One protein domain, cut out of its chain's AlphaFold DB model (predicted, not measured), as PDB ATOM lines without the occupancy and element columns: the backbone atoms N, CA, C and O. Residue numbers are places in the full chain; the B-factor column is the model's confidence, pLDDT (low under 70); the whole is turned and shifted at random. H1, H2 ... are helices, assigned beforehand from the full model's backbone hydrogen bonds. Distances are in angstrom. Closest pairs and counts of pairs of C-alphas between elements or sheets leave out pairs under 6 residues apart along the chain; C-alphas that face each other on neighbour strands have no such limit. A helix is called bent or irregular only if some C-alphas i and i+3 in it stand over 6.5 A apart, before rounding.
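What this domain is: This is residues 48 to 91 of the 91 residues of the protein "DDE_Tnp_IS240 domain-containing protein" of Methylosinus sp. 3S-1 (UniProt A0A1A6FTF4). Two helices of equal residue count, H1 and H2, cross loosely near Val 59 and Ile 82 as an open X, joined at one end by the loop of residues 67 to 71. H1 is kinked near the crossing, and its residues 48 to 57 stick out free. The printed part has 44 residues with two named helices, H1 then H2, and no named strand; its class is all helix, with 38 residues in the helices. The whole is only just loose, close to compact, with a radius of gyration of the C-alphas of 11.6 A and spans of 31 by 25 by 16 A.

Where its parts are: H1 is residues 48 to 66, 28.4 A from first to last C-alpha, beginning at C-alpha 48 at (44.428, 76.543, 74.284). It has a kink of 54 degrees near residue 59. It is irregular, but only just: C-alphas 62 and 65 are 6.9 A apart. H2 is residues 72 to 90, 26.9 A long in the same measure, from C-alpha 72 at (66.364, 84.906, 91.197) to C-alpha 90 at (52.506, 96.681, 71.383).

How they stand to each other: H1 and H2 are close but not clearly touching, with 2 pairs of C-alphas within 8 A. Their closest C-alphas, those of Val 59 and Ile 82, are 6.8 A apart. The lines of the two helices, that of H1 a rough one, stand at a steep tilt of 63 degrees, opposite ways. Their centres are 13.3 A apart. In H2 every O i to N i+4 pair is within hydrogen-bond range; in H1, 10 of 15 are.

The domain as a whole: The two C-alphas farthest apart, those of Leu 48 and Lys 70, are 31.8 A apart. The printed part has no cut, and the link from H1 to H2 is tight. The chain ends at Gly 91, the one printed residue with pLDDT under 70; the mean of the printed part is 89.5.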
ATOM      1  N   LEU A  48      44.206  75.520  73.254       92.88
ATOM      2  CA  LEU A  48      44.428  76.543  74.284       92.88
ATOM      3  C   LEU A  48      45.849  76.474  74.856       92.88
ATOM      4  O   LEU A  48      46.495  77.503  75.033       92.88
ATOM      5  N   ASN A  49      46.382  75.262  75.035       91.19
ATOM      6  CA  ASN A  49      47.784  75.073  75.411       91.19
ATOM      7  C   ASN A  49      48.746  75.664  74.366       91.19
ATOM      8  O   ASN A  49      49.745  76.275  74.734       91.19
ATOM      9  N   ASN A  50      48.439  75.558  73.070       91.81
ATOM     10  CA  ASN A  50      49.270  76.165  72.027       91.81
ATOM     11  C   ASN A  50      49.290  77.702  72.099       91.81
ATOM     12  O   ASN A  50      50.322  78.291  71.779       91.81
ATOM     13  N   ILE A  51      48.192  78.346  72.515       92.00
ATOM     14  CA  ILE A  51      48.133  79.808  72.701       92.00
ATOM     15  C   ILE A  51      49.062  80.230  73.845       92.00
ATOM     16  O   ILE A  51      49.886  81.125  73.667       92.00
ATOM     17  N   VAL A  52      48.990  79.540  74.986       89.81
ATOM     18  CA  VAL A  52      49.878  79.795  76.133       89.81
ATOM     19  C   VAL A  52      51.345  79.581  75.739       89.81
ATOM     20  O   VAL A  52      52.204  80.425  75.992       89.81
ATOM     21  N   GLU A  53      51.648  78.499  75.018       90.25
ATOM     22  CA  GLU A  53      53.007  78.243  74.529       90.25
ATOM     23  C   GLU A  53      53.497  79.267  73.502       90.25
ATOM     24  O   GLU A  53      54.706  79.500  73.383       90.25
ATOM     25  N   GLN A  54      52.587  79.884  72.748       91.44
ATOM     26  CA  GLN A  54      52.921  80.968  71.837       91.44
ATOM     27  C   GLN A  54      53.327  82.233  72.597       91.44
ATOM     28  O   GLN A  54      54.323  82.852  72.217       91.44
ATOM     29  N   ASP A  55      52.623  82.575  73.674       88.88
ATOM     30  CA  ASP A  55      52.942  83.737  74.508       88.88
ATOM     31  C   ASP A  55      54.342  83.617  75.139       88.88
ATOM     32  O   ASP A  55      55.162  84.537  75.089       88.88
ATOM     33  N   HIS A  56      54.716  82.406  75.559       89.75
ATOM     34  CA  HIS A  56      56.049  82.124  76.095       89.75
ATOM     35  C   HIS A  56      57.204  82.332  75.094       89.75
ATOM     36  O   HIS A  56      58.370  82.406  75.504       89.75
ATOM     37  N   ARG A  57      56.945  82.382  73.777       90.56
ATOM     38  CA  ARG A  57      58.013  82.395  72.755       90.56
ATOM     39  C   ARG A  57      58.921  83.605  72.871       90.56
ATOM     40  O   ARG A  57      60.118  83.470  72.628       90.56
ATOM     41  N   ALA A  58      58.378  84.765  73.224       87.25
ATOM     42  CA  ALA A  58      59.169  85.980  73.324       87.25
ATOM     43  C   ALA A  58      60.198  85.903  74.451       87.25
ATOM     44  O   ALA A  58      61.385  86.127  74.214       87.25
ATOM     45  N   VAL A  59      59.752  85.491  75.638       89.56
ATOM     46  CA  VAL A  59      60.625  85.266  76.792       89.56
ATOM     47  C   VAL A  59      61.658  84.193  76.456       89.56
ATOM     48  O   VAL A  59      62.855  84.443  76.565       89.56
ATOM     49  N   LYS A  60      61.223  83.027  75.951       90.44
ATOM     50  CA  LYS A  60      62.122  81.916  75.592       90.44
ATOM     51  C   LYS A  60      63.156  82.311  74.529       90.44
ATOM     52  O   LYS A  60      64.274  81.808  74.561       90.44
ATOM     53  N   ARG A  61      62.811  83.180  73.573       90.00
ATOM     54  CA  ARG A  61      63.745  83.653  72.536       90.00
ATOM     55  C   ARG A  61      64.904  84.446  73.140       90.00
ATOM     56  O   ARG A  61      66.032  84.267  72.701       90.00
ATOM     57  N   VAL A  62      64.629  85.281  74.141       89.25
ATOM     58  CA  VAL A  62      65.652  86.091  74.818       89.25
ATOM     59  C   VAL A  62      66.457  85.248  75.809       89.25
ATOM     60  O   VAL A  62      67.672  85.392  75.884       89.25
ATOM     61  N   THR A  63      65.808  84.341  76.544       90.88
ATOM     62  CA  THR A  63      66.460  83.601  77.637       90.88
ATOM     63  C   THR A  63      67.236  82.360  77.196       90.88
ATOM     64  O   THR A  63      68.207  81.997  77.856       90.88
ATOM     65  N   ARG A  64      66.872  81.712  76.079       91.25
ATOM     66  CA  ARG A  64      67.570  80.512  75.565       91.25
ATOM     67  C   ARG A  64      69.090  80.666  75.389       91.25
ATOM     68  O   ARG A  64      69.794  79.768  75.842       91.25
ATOM     69  N   PRO A  65      69.627  81.744  74.782       91.88
ATOM     70  CA  PRO A  65      71.076  81.891  74.619       91.88
ATOM     71  C   PRO A  65      71.827  82.212  75.925       91.88
ATOM     72  O   PRO A  65      73.051  82.176  75.937       91.88
ATOM     73  N   MET A  66      71.133  82.516  77.030       89.19
ATOM     74  CA  MET A  66      71.746  83.021  78.268       89.19
ATOM     75  C   MET A  66      72.289  81.926  79.209       89.19
ATOM     76  O   MET A  66      72.760  82.251  80.294       89.19
ATOM     77  N   LEU A  67      72.209  80.637  78.840       85.88
ATOM     78  CA  LEU A  67      72.582  79.481  79.690       85.88
ATOM     79  C   LEU A  67      71.873  79.444  81.066       85.88
ATOM     80  O   LEU A  67      72.340  78.802  82.010       85.88
ATOM     81  N   GLY A  68      70.719  80.112  81.171       86.38
ATOM     82  CA  GLY A  68      69.926  80.220  82.395       86.38
ATOM     83  C   GLY A  68      70.398  81.313  83.361       86.38
ATOM     84  O   GLY A  68      71.465  81.904  83.229       86.38
ATOM     85  N   PHE A  69      69.571  81.599  84.368       90.19
ATOM     86  CA  PHE A  69      69.863  82.627  85.366       90.19
ATOM     87  C   PHE A  69      70.616  82.045  86.564       90.19
ATOM     88  O   PHE A  69      70.228  81.014  87.106       90.19
ATOM     89  N   LYS A  70      71.662  82.742  87.024       91.38
ATOM     90  CA  LYS A  70      72.430  82.361  88.224       91.38
ATOM     91  C   LYS A  70      71.804  82.845  89.539       91.38
ATOM     92  O   LYS A  70      72.207  82.392  90.601       91.38
ATOM     93  N   SER A  71      70.831  83.761  89.486       94.12
ATOM     94  CA  SER A  71      70.108  84.245  90.668       94.12
ATOM     95  C   SER A  71      68.657  84.613  90.342       94.12
ATOM     96  O   SER A  71      68.351  85.060  89.232       94.12
ATOM     97  N   PHE A  72      67.766  84.489  91.331       90.94
ATOM     98  CA  PHE A  72      66.364  84.906  91.197       90.94
ATOM     99  C   PHE A  72      66.210  86.413  90.983       90.94
ATOM    100  O   PHE A  72      65.333  86.832  90.232       90.94
ATOM    101  N   ARG A  73      67.071  87.230  91.603       94.38
ATOM    102  CA  ARG A  73      67.050  88.690  91.434       94.38
ATOM    103  C   ARG A  73      67.346  89.075  89.983       94.38
ATOM    104  O   ARG A  73      66.612  89.869  89.404       94.38
ATOM    105  N   SER A  74      68.374  88.470  89.386       91.62
ATOM    106  CA  SER A  74      68.731  88.694  87.979       91.62
ATOM    107  C   SER A  74      67.645  88.185  87.027       91.62
ATOM    108  O   SER A  74      67.328  88.862  86.051       91.62
ATOM    109  N   ALA A  75      67.044  87.028  87.328       92.00
ATOM    110  CA  ALA A  75      65.922  86.493  86.559       92.00
ATOM    111  C   ALA A  75      64.725  87.455  86.572       92.00
ATOM    112  O   ALA A  75      64.217  87.815  85.514       92.00
ATOM    113  N   ALA A  76      64.319  87.927  87.755       93.19
ATOM    114  CA  ALA A  76      63.191  88.841  87.911       93.19
ATOM    115  C   ALA A  76      63.411  90.170  87.172       93.19
ATOM    116  O   ALA A  76      62.521  90.622  86.453       93.19
ATOM    117  N   ALA A  77      64.603  90.766  87.293       92.94
ATOM    118  CA  ALA A  77      64.942  92.003  86.589       92.94
ATOM    119  C   ALA A  77      64.916  91.821  85.061       92.94
ATOM    120  O   ALA A  77      64.348  92.646  84.348       92.94
ATOM    121  N   THR A  78      65.469  90.711  84.559       91.88
ATOM    122  CA  THR A  78      65.486  90.414  83.117       91.88
ATOM    123  C   THR A  78      64.077  90.197  82.571       91.88
ATOM    124  O   THR A  78      63.730  90.767  81.541       91.88
ATOM    125  N   LEU A  79      63.249  89.406  83.264       92.06
ATOM    126  CA  LEU A  79      61.862  89.157  82.859       92.06
ATOM    127  C   LEU A  79      61.042  90.453  82.837       92.06
ATOM    128  O   LEU A  79      60.378  90.717  81.839       92.06
ATOM    129  N   SER A  80      61.191  91.304  83.858       92.31
ATOM    130  CA  SER A  80      60.522  92.616  83.909       92.31
ATOM    131  C   SER A  80      60.939  93.516  82.739       92.31
ATOM    132  O   SER A  80      60.111  94.194  82.139       92.31
ATOM    133  N   GLY A  81      62.226  93.504  82.369       92.94
ATOM    134  CA  GLY A  81      62.726  94.242  81.207       92.94
ATOM    135  C   GLY A  81      62.167  93.724  79.877       92.94
ATOM    136  O   GLY A  81      61.824  94.518  79.000       92.94
ATOM    137  N   ILE A  82      62.027  92.400  79.728       90.56
ATOM    138  CA  ILE A  82      61.399  91.785  78.548       90.56
ATOM    139  C   ILE A  82      59.924  92.193  78.456       90.56
ATOM    140  O   ILE A  82      59.479  92.575  77.375       90.56
ATOM    141  N   GLU A  83      59.184  92.136  79.565       89.62
ATOM    142  CA  GLU A  83      57.776  92.550  79.640       89.62
ATOM    143  C   GLU A  83      57.603  94.030  79.279       89.62
ATOM    144  O   GLU A  83      56.762  94.359  78.443       89.62
ATOM    145  N   LEU A  84      58.452  94.911  79.819       91.94
ATOM    146  CA  LEU A  84      58.446  96.341  79.507       91.94
ATOM    147  C   LEU A  84      58.638  96.602  78.009       91.94
ATOM    148  O   LEU A  84      57.841  97.310  77.395       91.94
ATOM    149  N   MET A  85      59.656  95.992  77.398       90.06
ATOM    150  CA  MET A  85      59.887  96.110  75.955       90.06
ATOM    151  C   MET A  85      58.710  95.563  75.140       90.06
ATOM    152  O   MET A  85      58.389  96.086  74.071       90.06
ATOM    153  N   HIS A  86      58.047  94.520  75.645       85.88
ATOM    154  CA  HIS A  86      56.863  93.954  75.015       85.88
ATOM    155  C   HIS A  86      55.659  94.896  75.041       85.88
ATOM    156  O   HIS A  86      54.938  94.953  74.044       85.88
ATOM    157  N   MET A  87      55.457  95.619  76.146       88.88
ATOM    158  CA  MET A  87      54.412  96.638  76.276       88.88
ATOM    159  C   MET A  87      54.688  97.829  75.358       88.88
ATOM    160  O   MET A  87      53.799  98.222  74.615       88.88
ATOM    161  N   ILE A  88      55.929  98.333  75.321       91.25
ATOM    162  CA  ILE A  88      56.320  99.455  74.447       91.25
ATOM    163  C   ILE A  88      56.082  99.121  72.970       91.25
ATOM    164  O   ILE A  88      55.583  99.947  72.220       91.25
ATOM    165  N   ARG A  89      56.426  97.904  72.535       86.50
ATOM    166  CA  ARG A  89      56.284  97.493  71.128       86.50
ATOM    167  C   ARG A  89      54.836  97.222  70.697       86.50
ATOM    168  O   ARG A  89      54.578  97.179  69.498       86.50
ATOM    169  N   LYS A  90      53.936  96.933  71.643       79.88
ATOM    170  CA  LYS A  90      52.506  96.681  71.383       79.88
ATOM    171  C   LYS A  90      51.628  97.928  71.582       79.88
ATOM    172  O   LYS A  90      50.452  97.846  71.233       79.88
ATOM    173  N   GLY A  91      52.172  98.989  72.186       53.38
ATOM    174  CA  GLY A  91      51.515 100.288  72.347       53.38
ATOM    175  C   GLY A  91      51.370 101.049  71.040       53.38
ATOM    176  O   GLY A  91      52.127 100.747  70.090       53.38
TER     177      GLY A  91